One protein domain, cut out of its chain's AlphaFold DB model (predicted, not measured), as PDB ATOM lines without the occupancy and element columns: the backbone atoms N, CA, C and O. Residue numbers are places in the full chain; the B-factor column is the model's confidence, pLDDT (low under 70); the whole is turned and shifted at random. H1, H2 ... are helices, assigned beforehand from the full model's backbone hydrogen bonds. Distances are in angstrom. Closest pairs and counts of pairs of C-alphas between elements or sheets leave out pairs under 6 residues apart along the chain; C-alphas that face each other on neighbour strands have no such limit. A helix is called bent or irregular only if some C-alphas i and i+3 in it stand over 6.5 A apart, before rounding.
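Overview. This is residues 146 to 230 of the 238 residues of an uncharacterized protein of Lentisphaerae bacterium (UniProt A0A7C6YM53). Two antiparallel helices, H1 and H2, form a helical hairpin whose open end meets a group of three more helices, H3, H4 and H5. Within this group H3 lies between H1 and H5 and touches both, H4 folds back along H3 as a second helical hairpin, and the centres of H3, H4 and H5 make a triangle. The closed end of the first hairpin, near Ala 164, and the last turn of H5, near Ile 228, lie at opposite ends of the domain. The printed part has 85 residues with five named helices, H1 to H5 in chain order, and no named strand; its class is all helix. It is compact, with a radius of gyration of the C-alphas of 12.5 A, and the C-alphas span 36 by 29 by 19 A.

Along the chain. H1, residues 146 to 163, begins with C-alpha 146 at (68.069, 10.385, -110.407) and is the longest helix, 26.1 A from first to last C-alpha. H2, residues 167 to 179, measures 18.2 A. H3, residues 182 to 192, begins with C-alpha 182 at (78.584, 12.300, -103.027) and measures 15.1 A; it is irregular, with C-alphas 183 and 186 7.3 A apart. H4, residues 198 to 205, measures 10.8 A. H5, residues 216 to 229, measures 19.5 A and ends with C-alpha 229 at (79.843, 19.763, -96.442); it is irregular too, with C-alphas 225 and 228 8.0 A apart.

Arrangement. H3 is the hub and touches three helices. It forms a hairpin with H4 at a shallow tilt of 19 degrees, opposite ways, the closest C-alphas being those of Ala 192 and Trp 198, 5.2 A apart. H3 touches H5 at a shallow tilt of 17 degrees, opposite ways, with the closest C-alphas, of Ala 192 and Gly 216, 5.2 A apart. H1 touches H3 with residues 147 to 151 alone, at a steep tilt of 40 degrees, the same way; the closest C-alphas, of Thr 147 and Val 184, are 6.3 A apart. H1 and H2 form a hairpin at a shallow tilt of 16 degrees, opposite ways, with the closest C-alphas, of Trp 158 and Ala 170, 5.0 A apart. H2 only just touches H4, with 3 pairs of C-alphas within 8 A and with residue 178 alone; the closest, of Thr 178 and Ala 201, are 5.9 A apart. H4 and H5 are close but not clearly touching, while H1 and H5 are apart. In H1, H2 and H4 every O i to N i+4 pair is within hydrogen-bond range; in H3 it is 5 of 7 and in H5 8 of 10.

Size, cuts and confidence. The two C-alphas farthest apart, of Ala 164 and Ile 228, are 37.9 A apart. The printed part has no cut. The links H1 to H2, H2 to H3 and H3 to H4 are tight, the link H4 to H5 is short with 10 residues, and no link is long. The mean pLDDT of the printed part is 97.0, and no printed residue is under 70.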
ATOM      1  N   LYS A 146      68.480  11.785-110.251       96.00
ATOM      2  CA  LYS A 146      68.069  10.385-110.407       96.00
ATOM      3  C   LYS A 146      68.951   9.432-109.604       96.00
ATOM      4  O   LYS A 146      69.022   8.239-109.890       96.00
ATOM      5  N   THR A 147      69.726   9.965-108.658       95.81
ATOM      6  CA  THR A 147      70.660   9.154-107.876       95.81
ATOM      7  C   THR A 147      69.938   8.072-107.079       95.81
ATOM      8  O   THR A 147      70.488   6.987-106.947       95.81
ATOM      9  N   ASP A 148      68.721   8.328-106.602       96.50
ATOM     10  CA  ASP A 148      67.876   7.339-105.934       96.50
ATOM     11  C   ASP A 148      67.502   6.173-106.853       96.50
ATOM     12  O   ASP A 148      67.715   5.016-106.492       96.50
ATOM     13  N   GLU A 149      66.995   6.469-108.051       97.06
ATOM     14  CA  GLU A 149      66.641   5.470-109.063       97.06
ATOM     15  C   GLU A 149      67.867   4.613-109.405       97.06
ATOM     16  O   GLU A 149      67.836   3.388-109.275       97.06
ATOM     17  N   HIS A 150      68.988   5.259-109.737       97.06
ATOM     18  CA  HIS A 150      70.229   4.570-110.091       97.06
ATOM     19  C   HIS A 150      70.816   3.755-108.937       97.06
ATOM     20  O   HIS A 150      71.329   2.656-109.155       97.06
ATOM     21  N   PHE A 151      70.770   4.285-107.712       97.88
ATOM     22  CA  PHE A 151      71.236   3.567-106.536       97.88
ATOM     23  C   PHE A 151      70.421   2.295-106.332       97.88
ATOM     24  O   PHE A 151      71.013   1.225-106.224       97.88
ATOM     25  N   ASN A 152      69.089   2.395-106.331       98.25
ATOM     26  CA  ASN A 152      68.208   1.256-106.090       98.25
ATOM     27  C   ASN A 152      68.430   0.146-107.125       98.25
ATOM     28  O   ASN A 152      68.647  -1.004-106.748       98.25
ATOM     29  N   GLU A 153      68.478   0.493-108.415       97.94
ATOM     30  CA  GLU A 153      68.736  -0.474-109.489       97.94
ATOM     31  C   GLU A 153      70.082  -1.196-109.314       97.94
ATOM     32  O   GLU A 153      70.166  -2.428-109.385       97.94
ATOM     33  N   LEU A 154      71.157  -0.440-109.062       98.12
ATOM     34  CA  LEU A 154      72.492  -1.013-108.891       98.12
ATOM     35  C   LEU A 154      72.602  -1.837-107.606       98.12
ATOM     36  O   LEU A 154      73.266  -2.876-107.598       98.12
ATOM     37  N   TYR A 155      71.967  -1.386-106.529       98.38
ATOM     38  CA  TYR A 155      71.999  -2.020-105.220       98.38
ATOM     39  C   TYR A 155      71.230  -3.345-105.208       98.38
ATOM     40  O   TYR A 155      71.696  -4.340-104.644       98.38
ATOM     41  N   GLU A 156      70.083  -3.410-105.882       98.31
ATOM     42  CA  GLU A 156      69.353  -4.661-106.097       98.31
ATOM     43  C   GLU A 156      70.180  -5.654-106.918       98.31
ATOM     44  O   GLU A 156      70.349  -6.810-106.515       98.31
ATOM     45  N   ALA A 157      70.765  -5.201-108.031       98.44
ATOM     46  CA  ALA A 157      71.632  -6.036-108.857       98.44
ATOM     47  C   ALA A 157      72.849  -6.551-108.069       98.44
ATOM     48  O   ALA A 157      73.238  -7.714-108.210       98.44
ATOM     49  N   TRP A 158      73.435  -5.696-107.226       98.44
ATOM     50  CA  TRP A 158      74.552  -6.046-106.356       98.44
ATOM     51  C   TRP A 158      74.147  -7.127-105.351       98.44
ATOM     52  O   TRP A 158      74.816  -8.153-105.254       98.44
ATOM     53  N   ASN A 159      73.002  -6.965-104.682       97.88
ATOM     54  CA  ASN A 159      72.470  -7.949-103.738       97.88
ATOM     55  C   ASN A 159      72.240  -9.321-104.385       97.88
ATOM     56  O   ASN A 159      72.547 -10.353-103.784       97.88
ATOM     57  N   VAL A 160      71.691  -9.345-105.604       98.44
ATOM     58  CA  VAL A 160      71.487 -10.583-106.368       98.44
ATOM     59  C   VAL A 160      72.826 -11.250-106.684       98.44
ATOM     60  O   VAL A 160      72.980 -12.443-106.423       98.44
ATOM     61  N   ALA A 161      73.805 -10.489-107.185       98.38
ATOM     62  CA  ALA A 161      75.135 -11.004-107.506       98.38
ATOM     63  C   ALA A 161      75.846 -11.571-106.263       98.38
ATOM     64  O   ALA A 161      76.372 -12.683-106.310       98.38
ATOM     65  N   THR A 162      75.792 -10.863-105.131       97.69
ATOM     66  CA  THR A 162      76.374 -11.311-103.856       97.69
ATOM     67  C   THR A 162      75.744 -12.619-103.378       97.69
ATOM     68  O   THR A 162      76.461 -13.562-103.044       97.69
ATOM     69  N   LYS A 163      74.408 -12.732-103.407       97.62
ATOM     70  CA  LYS A 163      73.694 -13.963-103.013       97.62
ATOM     71  C   LYS A 163      73.973 -15.142-103.946       97.62
ATOM     72  O   LYS A 163      73.937 -16.286-103.499       97.62
ATOM     73  N   ALA A 164      74.249 -14.872-105.219       98.25
ATOM     74  CA  ALA A 164      74.631 -15.876-106.207       98.25
ATOM     75  C   ALA A 164      76.120 -16.277-106.136       98.25
ATOM     76  O   ALA A 164      76.533 -17.193-106.844       98.25
ATOM     77  N   GLY A 165      76.934 -15.614-105.302       98.06
ATOM     78  CA  GLY A 165      78.382 -15.834-105.235       98.06
ATOM     79  C   GLY A 165      79.160 -15.256-106.427       98.06
ATOM     80  O   GLY A 165      80.321 -15.608-106.630       98.06
ATOM     81  N   GLU A 166      78.552 -14.366-107.218       98.44
ATOM     82  CA  GLU A 166      79.166 -13.696-108.373       98.44
ATOM     83  C   GLU A 166      80.030 -12.499-107.918       98.44
ATOM     84  O   GLU A 166      79.760 -11.346-108.262       98.44
ATOM     85  N   TYR A 167      81.065 -12.751-107.109       97.62
ATOM     86  CA  TYR A 167      81.800 -11.699-106.387       97.62
ATOM     87  C   TYR A 167      82.459 -10.641-107.285       97.62
ATOM     88  O   TYR A 167      82.439  -9.464-106.938       97.62
ATOM     89  N   GLU A 168      82.994 -11.014-108.451       98.00
ATOM     90  CA  GLU A 168      83.587 -10.047-109.393       98.00
ATOM     91  C   GLU A 168      82.542  -9.053-109.916       98.00
ATOM     92  O   GLU A 168      82.770  -7.845-109.966       98.00
ATOM     93  N   LYS A 169      81.351  -9.550-110.258       98.25
ATOM     94  CA  LYS A 169      80.233  -8.717-110.705       98.25
ATOM     95  C   LYS A 169      79.703  -7.848-109.568       98.25
ATOM     96  O   LYS A 169      79.395  -6.681-109.801       98.25
ATOM     97  N   ALA A 170      79.614  -8.397-108.356       98.00
ATOM     98  CA  ALA A 170      79.255  -7.625-107.173       98.00
ATOM     99  C   ALA A 170      80.266  -6.487-106.937       98.00
ATOM    100  O   ALA A 170      79.861  -5.346-106.736       98.00
ATOM    101  N   ASP A 171      81.573  -6.731-107.055       97.69
ATOM    102  CA  ASP A 171      82.566  -5.664-106.898       97.69
ATOM    103  C   ASP A 171      82.424  -4.571-107.970       97.69
ATOM    104  O   ASP A 171      82.415  -3.385-107.643       97.69
ATOM    105  N   LEU A 172      82.192  -4.944-109.233       97.19
ATOM    106  CA  LEU A 172      81.923  -3.977-110.304       97.19
ATOM    107  C   LEU A 172      80.666  -3.136-110.039       97.19
ATOM    108  O   LEU A 172      80.665  -1.930-110.286       97.19
ATOM    109  N   LEU A 173      79.589  -3.747-109.540       98.12
ATOM    110  CA  LEU A 173      78.357  -3.031-109.189       98.12
ATOM    111  C   LEU A 173      78.576  -2.087-108.002       98.12
ATOM    112  O   LEU A 173      78.123  -0.945-108.042       98.12
ATOM    113  N   ARG A 174      79.348  -2.516-107.001       98.00
ATOM    114  CA  ARG A 174      79.759  -1.679-105.869       98.00
ATOM    115  C   ARG A 174      80.559  -0.463-106.336       98.00
ATOM    116  O   ARG A 174      80.263   0.652-105.922       98.00
ATOM    117  N   GLN A 175      81.519  -0.651-107.243       97.69
ATOM    118  CA  GLN A 175      82.275   0.456-107.839       97.69
ATOM    119  C   GLN A 175      81.368   1.420-108.616       97.69
ATOM    120  O   GLN A 175      81.536   2.633-108.505       97.69
ATOM    121  N   LYS A 176      80.384   0.910-109.369       97.62
ATOM    122  CA  LYS A 176      79.395   1.754-110.065       97.62
ATOM    123  C   LYS A 176      78.561   2.588-109.096       97.62
ATOM    124  O   LYS A 176      78.354   3.764-109.369       97.62
ATOM    125  N   ILE A 177      78.142   2.011-107.970       98.31
ATOM    126  CA  ILE A 177      77.441   2.740-106.904       98.31
ATOM    127  C   ILE A 177      78.335   3.850-106.347       98.31
ATOM    128  O   ILE A 177      77.905   4.995-106.287       98.31
ATOM    129  N   THR A 178      79.597   3.555-106.023       98.19
ATOM    130  CA  THR A 178      80.548   4.582-105.564       98.19
ATOM    131  C   THR A 178      80.756   5.682-106.613       98.19
ATOM    132  O   THR A 178      80.855   6.855-106.268       98.19
ATOM    133  N   ASN A 179      80.776   5.343-107.904       97.88
ATOM    134  CA  ASN A 179      80.944   6.315-108.988       97.88
ATOM    135  C   ASN A 179      79.749   7.272-109.155       97.88
ATOM    136  O   ASN A 179      79.901   8.289-109.830       97.88
ATOM    137  N   LEU A 180      78.600   7.006-108.515       97.94
ATOM    138  CA  LEU A 180      77.500   7.975-108.424       97.94
ATOM    139  C   LEU A 180      77.892   9.237-107.630       97.94
ATOM    140  O   LEU A 180      77.224  10.261-107.766       97.94
ATOM    141  N   GLY A 181      79.002   9.198-106.884       98.19
ATOM    142  CA  GLY A 181      79.574  10.347-106.186       98.19
ATOM    143  C   GLY A 181      78.864  10.674-104.873       98.19
ATOM    144  O   GLY A 181      78.050   9.901-104.378       98.19
ATOM    145  N   ILE A 182      79.146  11.849-104.308       98.06
ATOM    146  CA  ILE A 182      78.584  12.300-103.027       98.06
ATOM    147  C   ILE A 182      77.043  12.297-102.946       98.06
ATOM    148  O   ILE A 182      76.548  12.051-101.848       98.06
ATOM    149  N   PRO A 183      76.253  12.459-104.037       97.56
ATOM    150  CA  PRO A 183      74.793  12.342-103.952       97.56
ATOM    151  C   PRO A 183      74.294  10.990-103.430       97.56
ATOM    152  O   PRO A 183      73.170  10.901-102.949       97.56
ATOM    153  N   VAL A 184      75.103   9.927-103.527       98.12
ATOM    154  CA  VAL A 184      74.711   8.584-103.080       98.12
ATOM    155  C   VAL A 184      74.925   8.361-101.575       98.12
ATOM    156  O   VAL A 184      74.475   7.353-101.032       98.12
ATOM    157  N   LEU A 185      75.601   9.289-100.884       98.19
ATOM    158  CA  LEU A 185      75.970   9.146 -99.471       98.19
ATOM    159  C   LEU A 185      74.783   8.812 -98.554       98.19
ATOM    160  O   LEU A 185      74.918   7.841 -97.809       98.19
ATOM    161  N   PRO A 186      73.624   9.503 -98.616       97.62
ATOM    162  CA  PRO A 186      72.496   9.195 -97.733       97.62
ATOM    163  C   PRO A 186      72.039   7.733 -97.829       97.62
ATOM    164  O   PRO A 186      71.763   7.096 -96.814       97.62
ATOM    165  N   TYR A 187      72.025   7.176 -99.042       98.31
ATOM    166  CA  TYR A 187      71.617   5.793 -99.288       98.31
ATOM    167  C   TYR A 187      72.658   4.789 -98.791       98.31
ATOM    168  O   TYR A 187      72.313   3.767 -98.199       98.31
ATOM    169  N   LEU A 188      73.945   5.092 -98.991       98.38
ATOM    170  CA  LEU A 188      75.031   4.259 -98.482       98.38
ATOM    171  C   LEU A 188      75.069   4.222 -96.957       98.38
ATOM    172  O   LEU A 188      75.327   3.166 -96.386       98.38
ATOM    173  N   ILE A 189      74.815   5.355 -96.303       97.94
ATOM    174  CA  ILE A 189      74.774   5.450 -94.842       97.94
ATOM    175  C   ILE A 189      73.645   4.584 -94.283       97.94
ATOM    176  O   ILE A 189      73.862   3.852 -93.320       97.94
ATOM    177  N   ASP A 190      72.468   4.601 -94.913       97.25
ATOM    178  CA  ASP A 190      71.367   3.731 -94.501       97.25
ATOM    179  C   ASP A 190      71.692   2.246 -94.731       97.25
ATOM    180  O   ASP A 190      71.541   1.424 -93.824       97.25
ATOM    181  N   ALA A 191      72.259   1.902 -95.893       97.50
ATOM    182  CA  ALA A 191      72.698   0.539 -96.189       97.50
ATOM    183  C   ALA A 191      73.761   0.038 -95.189       97.50
ATOM    184  O   ALA A 191      73.697  -1.110 -94.734       97.50
ATOM    185  N   ALA A 192      74.696   0.902 -94.777       97.31
ATOM    186  CA  ALA A 192      75.779   0.582 -93.845       97.31
ATOM    187  C   ALA A 192      75.301   0.145 -92.449       97.31
ATOM    188  O   ALA A 192      76.043  -0.530 -91.733       97.31
ATOM    189  N   LYS A 193      74.053   0.454 -92.070       94.81
ATOM    190  CA  LYS A 193      73.441  -0.018 -90.813       94.81
ATOM    191  C   LYS A 193      73.296  -1.535 -90.760       94.81
ATOM    192  O   LYS A 193      73.323  -2.118 -89.680       94.81
ATOM    193  N   THR A 194      73.120  -2.171 -91.917       95.06
ATOM    194  CA  THR A 194      72.940  -3.628 -92.028       95.06
ATOM    195  C   THR A 194      74.066  -4.314 -92.795       95.06
ATOM    196  O   THR A 194      74.257  -5.518 -92.639       95.06
ATOM    197  N   GLN A 195      74.820  -3.555 -93.592       96.25
ATOM    198  CA  GLN A 195      75.881  -4.031 -94.479       96.25
ATOM    199  C   GLN A 195      77.146  -3.175 -94.304       96.25
ATOM    200  O   GLN A 195      77.354  -2.203 -95.038       96.25
ATOM    201  N   PRO A 196      78.001  -3.502 -93.317       95.56
ATOM    202  CA  PRO A 196      79.198  -2.723 -92.989       95.56
ATOM    203  C   PRO A 196      80.193  -2.537 -94.148       95.56
ATOM    204  O   PRO A 196      81.022  -1.631 -94.109       95.56
ATOM    205  N   GLU A 197      80.129  -3.348 -95.204       95.25
ATOM    206  CA  GLU A 197      80.966  -3.211 -96.399       95.25
ATOM    207  C   GLU A 197      80.820  -1.846 -97.098       95.25
ATOM    208  O   GLU A 197      81.769  -1.372 -97.736       95.25
ATOM    209  N   TRP A 198      79.675  -1.173 -96.938       97.88
ATOM    210  CA  TRP A 198      79.445   0.158 -97.502       97.88
ATOM    211  C   TRP A 198      80.271   1.254 -96.826       97.88
ATOM    212  O   TRP A 198      80.543   2.277 -97.456       97.88
ATOM    213  N   LEU A 199      80.787   1.024 -95.614       97.69
ATOM    214  CA  LEU A 199      81.669   1.969 -94.916       97.69
ATOM    215  C   LEU A 199      82.951   2.272 -95.704       97.69
ATOM    216  O   LEU A 199      83.525   3.356 -95.587       97.69
ATOM    217  N   LEU A 200      83.425   1.334 -96.532       96.94
ATOM    218  CA  LEU A 200      84.560   1.593 -97.419       96.94
ATOM    219  C   LEU A 200      84.193   2.583 -98.536       96.94
ATOM    220  O   LEU A 200      84.970   3.494 -98.811       96.94
ATOM    221  N   ALA A 201      83.016   2.436 -99.150       98.00
ATOM    222  CA  ALA A 201      82.547   3.359-100.185       98.00
ATOM    223  C   ALA A 201      82.302   4.764 -99.610       98.00
ATOM    224  O   ALA A 201      82.735   5.751-100.198       98.00
ATOM    225  N   ILE A 202      81.699   4.850 -98.418       98.38
ATOM    226  CA  ILE A 202      81.472   6.123 -97.716       98.38
ATOM    227  C   ILE A 202      82.805   6.834 -97.458       98.38
ATOM    228  O   ILE A 202      82.953   7.995 -97.825       98.38
ATOM    229  N   ARG A 203      83.817   6.133 -96.921       97.62
ATOM    230  CA  ARG A 203      85.164   6.699 -96.717       97.62
ATOM    231  C   ARG A 203      85.799   7.214 -98.004       97.62
ATOM    232  O   ARG A 203      86.422   8.269 -97.993       97.62
ATOM    233  N   GLN A 204      85.653   6.491 -99.112       97.12
ATOM    234  CA  GLN A 204      86.180   6.937-100.405       97.12
ATOM    235  C   GLN A 204      85.510   8.234-100.870       97.12
ATOM    236  O   GLN A 204      86.191   9.144-101.344       97.12
ATOM    237  N   LEU A 205      84.191   8.336-100.704       98.06
ATOM    238  CA  LEU A 205      83.413   9.513-101.091       98.06
ATOM    239  C   LEU A 205      83.683  10.731-100.203       98.06
ATOM    240  O   LEU A 205      83.584  11.862-100.669       98.06
ATOM    241  N   THR A 206      84.070  10.514 -98.947       97.25
ATOM    242  CA  THR A 206      84.361  11.582 -97.982       97.25
ATOM    243  C   THR A 206      85.853  11.886 -97.852       97.25
ATOM    244  O   THR A 206      86.258  12.576 -96.918       97.25
ATOM    245  N   SER A 207      86.678  11.387 -98.780       95.25
ATOM    246  CA  SER A 207      88.140  11.555 -98.774       95.25
ATOM    247  C   SER A 207      88.798  11.101 -97.460       95.25
ATOM    248  O   SER A 207      89.760  11.708 -96.996       95.25
ATOM    249  N   GLY A 208      88.274  10.038 -96.847       95.00
ATOM    250  CA  GLY A 208      88.815   9.458 -95.615       95.00
ATOM    251  C   GLY A 208      88.435  10.203 -94.336       95.00
ATOM    252  O   GLY A 208      89.066   9.984 -93.310       95.00
ATOM    253  N   ALA A 209      87.414  11.065 -94.363       95.44
ATOM    254  CA  ALA A 209      86.995  11.819 -93.179       95.44
ATOM    255  C   ALA A 209      86.418  10.949 -92.039       95.44
ATOM    256  O   ALA A 209      86.307  11.433 -90.913       95.44
ATOM    257  N   LEU A 210      86.046   9.692 -92.315       95.06
ATOM    258  CA  LEU A 210      85.575   8.749 -91.296       95.06
ATOM    259  C   LEU A 210      86.734   7.876 -90.768       95.06
ATOM    260  O   LEU A 210      87.542   7.411 -91.578       95.06
ATOM    261  N   PRO A 211      86.773   7.578 -89.451       95.06
ATOM    262  CA  PRO A 211      87.696   6.612 -88.850       95.06
ATOM    263  C   PRO A 211      87.638   5.223 -89.496       95.06
ATOM    264  O   PRO A 211      86.637   4.841 -90.110       95.06
ATOM    265  N   GLU A 212      88.711   4.439 -89.350       93.56
ATOM    266  CA  GLU A 212      88.793   3.138 -90.018       93.56
ATOM    267  C   GLU A 212      87.858   2.067 -89.442       93.56
ATOM    268  O   GLU A 212      87.412   1.182 -90.180       93.56
ATOM    269  N   ASP A 213      87.578   2.177 -88.150       95.00
ATOM    270  CA  ASP A 213      86.845   1.251 -87.293       95.00
ATOM    271  C   ASP A 213      85.424   1.729 -86.952       95.00
ATOM    272  O   ASP A 213      84.758   1.123 -86.113       95.00
ATOM    273  N   ILE A 214      84.945   2.786 -87.618       96.50
ATOM    274  CA  ILE A 214      83.612   3.350 -87.387       96.50
ATOM    275  C   ILE A 214      82.510   2.306 -87.621       96.50
ATOM    276  O   ILE A 214      82.508   1.590 -88.623       96.50
ATOM    277  N   SER A 215      81.541   2.224 -86.714       95.75
ATOM    278  CA  SER A 215      80.346   1.396 -86.894       95.75
ATOM    279  C   SER A 215      79.293   2.088 -87.771       95.75
ATOM    280  O   SER A 215      79.322   3.300 -87.978       95.75
ATOM    281  N   GLY A 216      78.298   1.337 -88.256       94.50
ATOM    282  CA  GLY A 216      77.184   1.914 -89.025       94.50
ATOM    283  C   GLY A 216      76.391   2.983 -88.255       94.50
ATOM    284  O   GLY A 216      76.018   4.001 -88.830       94.50
ATOM    285  N   ALA A 217      76.187   2.802 -86.945       93.50
ATOM    286  CA  ALA A 217      75.472   3.769 -86.104       93.50
ATOM    287  C   ALA A 217      76.284   5.056 -85.858       93.50
ATOM    288  O   ALA A 217      75.745   6.164 -85.890       93.50
ATOM    289  N   GLU A 218      77.595   4.924 -85.648       96.31
ATOM    290  CA  GLU A 218      78.494   6.077 -85.536       96.31
ATOM    291  C   GLU A 218      78.611   6.821 -86.873       96.31
ATOM    292  O   GLU A 218      78.658   8.048 -86.887       96.31
ATOM    293  N   CYS A 219      78.587   6.098 -87.999       97.44
ATOM    294  CA  CYS A 219      78.583   6.682 -89.339       97.44
ATOM    295  C   CYS A 219      77.346   7.561 -89.585       97.44
ATOM    296  O   CYS A 219      77.472   8.648 -90.149       97.44
ATOM    297  N   GLU A 220      76.161   7.122 -89.155       96.50
ATOM    298  CA  GLU A 220      74.930   7.922 -89.240       96.50
ATOM    299  C   GLU A 220      75.024   9.198 -88.393       96.50
ATOM    300  O   GLU A 220      74.689  10.284 -88.862       96.50
ATOM    301  N   THR A 221      75.551   9.089 -87.171       96.75
ATOM    302  CA  THR A 221      75.757  10.254 -86.295       96.75
ATOM    303  C   THR A 221      76.725  11.254 -86.930       96.75
ATOM    304  O   THR A 221      76.426  12.444 -87.022       96.75
ATOM    305  N   TRP A 222      77.860  10.767 -87.441       97.06
ATOM    306  CA  TRP A 222      78.845  11.592 -88.138       97.06
ATOM    307  C   TRP A 222      78.242  12.302 -89.355       97.06
ATOM    308  O   TRP A 222      78.555  13.470 -89.605       97.06
ATOM    309  N   TRP A 223      77.372  11.617 -90.104       97.12
ATOM    310  CA  TRP A 223      76.701  12.201 -91.259       97.12
ATOM    311  C   TRP A 223      75.827  13.387 -90.870       97.12
ATOM    312  O   TRP A 223      75.977  14.453 -91.459       97.12
ATOM    313  N   GLU A 224      74.974  13.254 -89.857       96.25
ATOM    314  CA  GLU A 224      74.103  14.354 -89.425       96.25
ATOM    315  C   GLU A 224      74.896  15.602 -88.998       96.25
ATOM    316  O   GLU A 224      74.479  16.729 -89.268       96.25
ATOM    317  N   GLU A 225      76.080  15.414 -88.412       96.56
ATOM    318  CA  GLU A 225      76.973  16.506 -88.009       96.56
ATOM    319  C   GLU A 225      77.727  17.155 -89.182       96.56
ATOM    320  O   GLU A 225      78.130  18.319 -89.095       96.56
ATOM    321  N   ASN A 226      77.939  16.427 -90.285       96.38
ATOM    322  CA  ASN A 226      78.823  16.853 -91.376       96.38
ATOM    323  C   ASN A 226      78.138  17.010 -92.741       96.38
ATOM    324  O   ASN A 226      78.776  17.543 -93.654       96.38
ATOM    325  N   ARG A 227      76.868  16.612 -92.904       95.00
ATOM    326  CA  ARG A 227      76.195  16.530 -94.215       95.00
ATOM    327  C   ARG A 227      76.229  17.821 -95.018       95.00
ATOM    328  O   ARG A 227      76.418  17.774 -96.222       95.00
ATOM    329  N   ILE A 228      76.207  18.979 -94.355       92.31
ATOM    330  CA  ILE A 228      76.274  20.301 -95.003       92.31
ATOM    331  C   ILE A 228      77.511  20.442 -95.915       92.31
ATOM    332  O   ILE A 228      77.463  21.169 -96.903       92.31
ATOM    333  N   LYS A 229      78.619  19.747 -95.617       93.06
ATOM    334  CA  LYS A 229      79.843  19.763 -96.442       93.06
ATOM    335  C   LYS A 229      79.716  18.961 -97.741       93.06
ATOM    336  O   LYS A 229      80.485  19.194 -98.673       93.06
ATOM    337  N   TYR A 230      78.788  18.009 -97.781       95.62
ATOM    338  CA  TYR A 230      78.623  17.022 -98.850       95.62
ATOM    339  C   TYR A 230      77.286  17.164 -99.590       95.62
ATOM    340  O   TYR A 230      77.148  16.668-100.706       95.62
TER     341      TYR A 230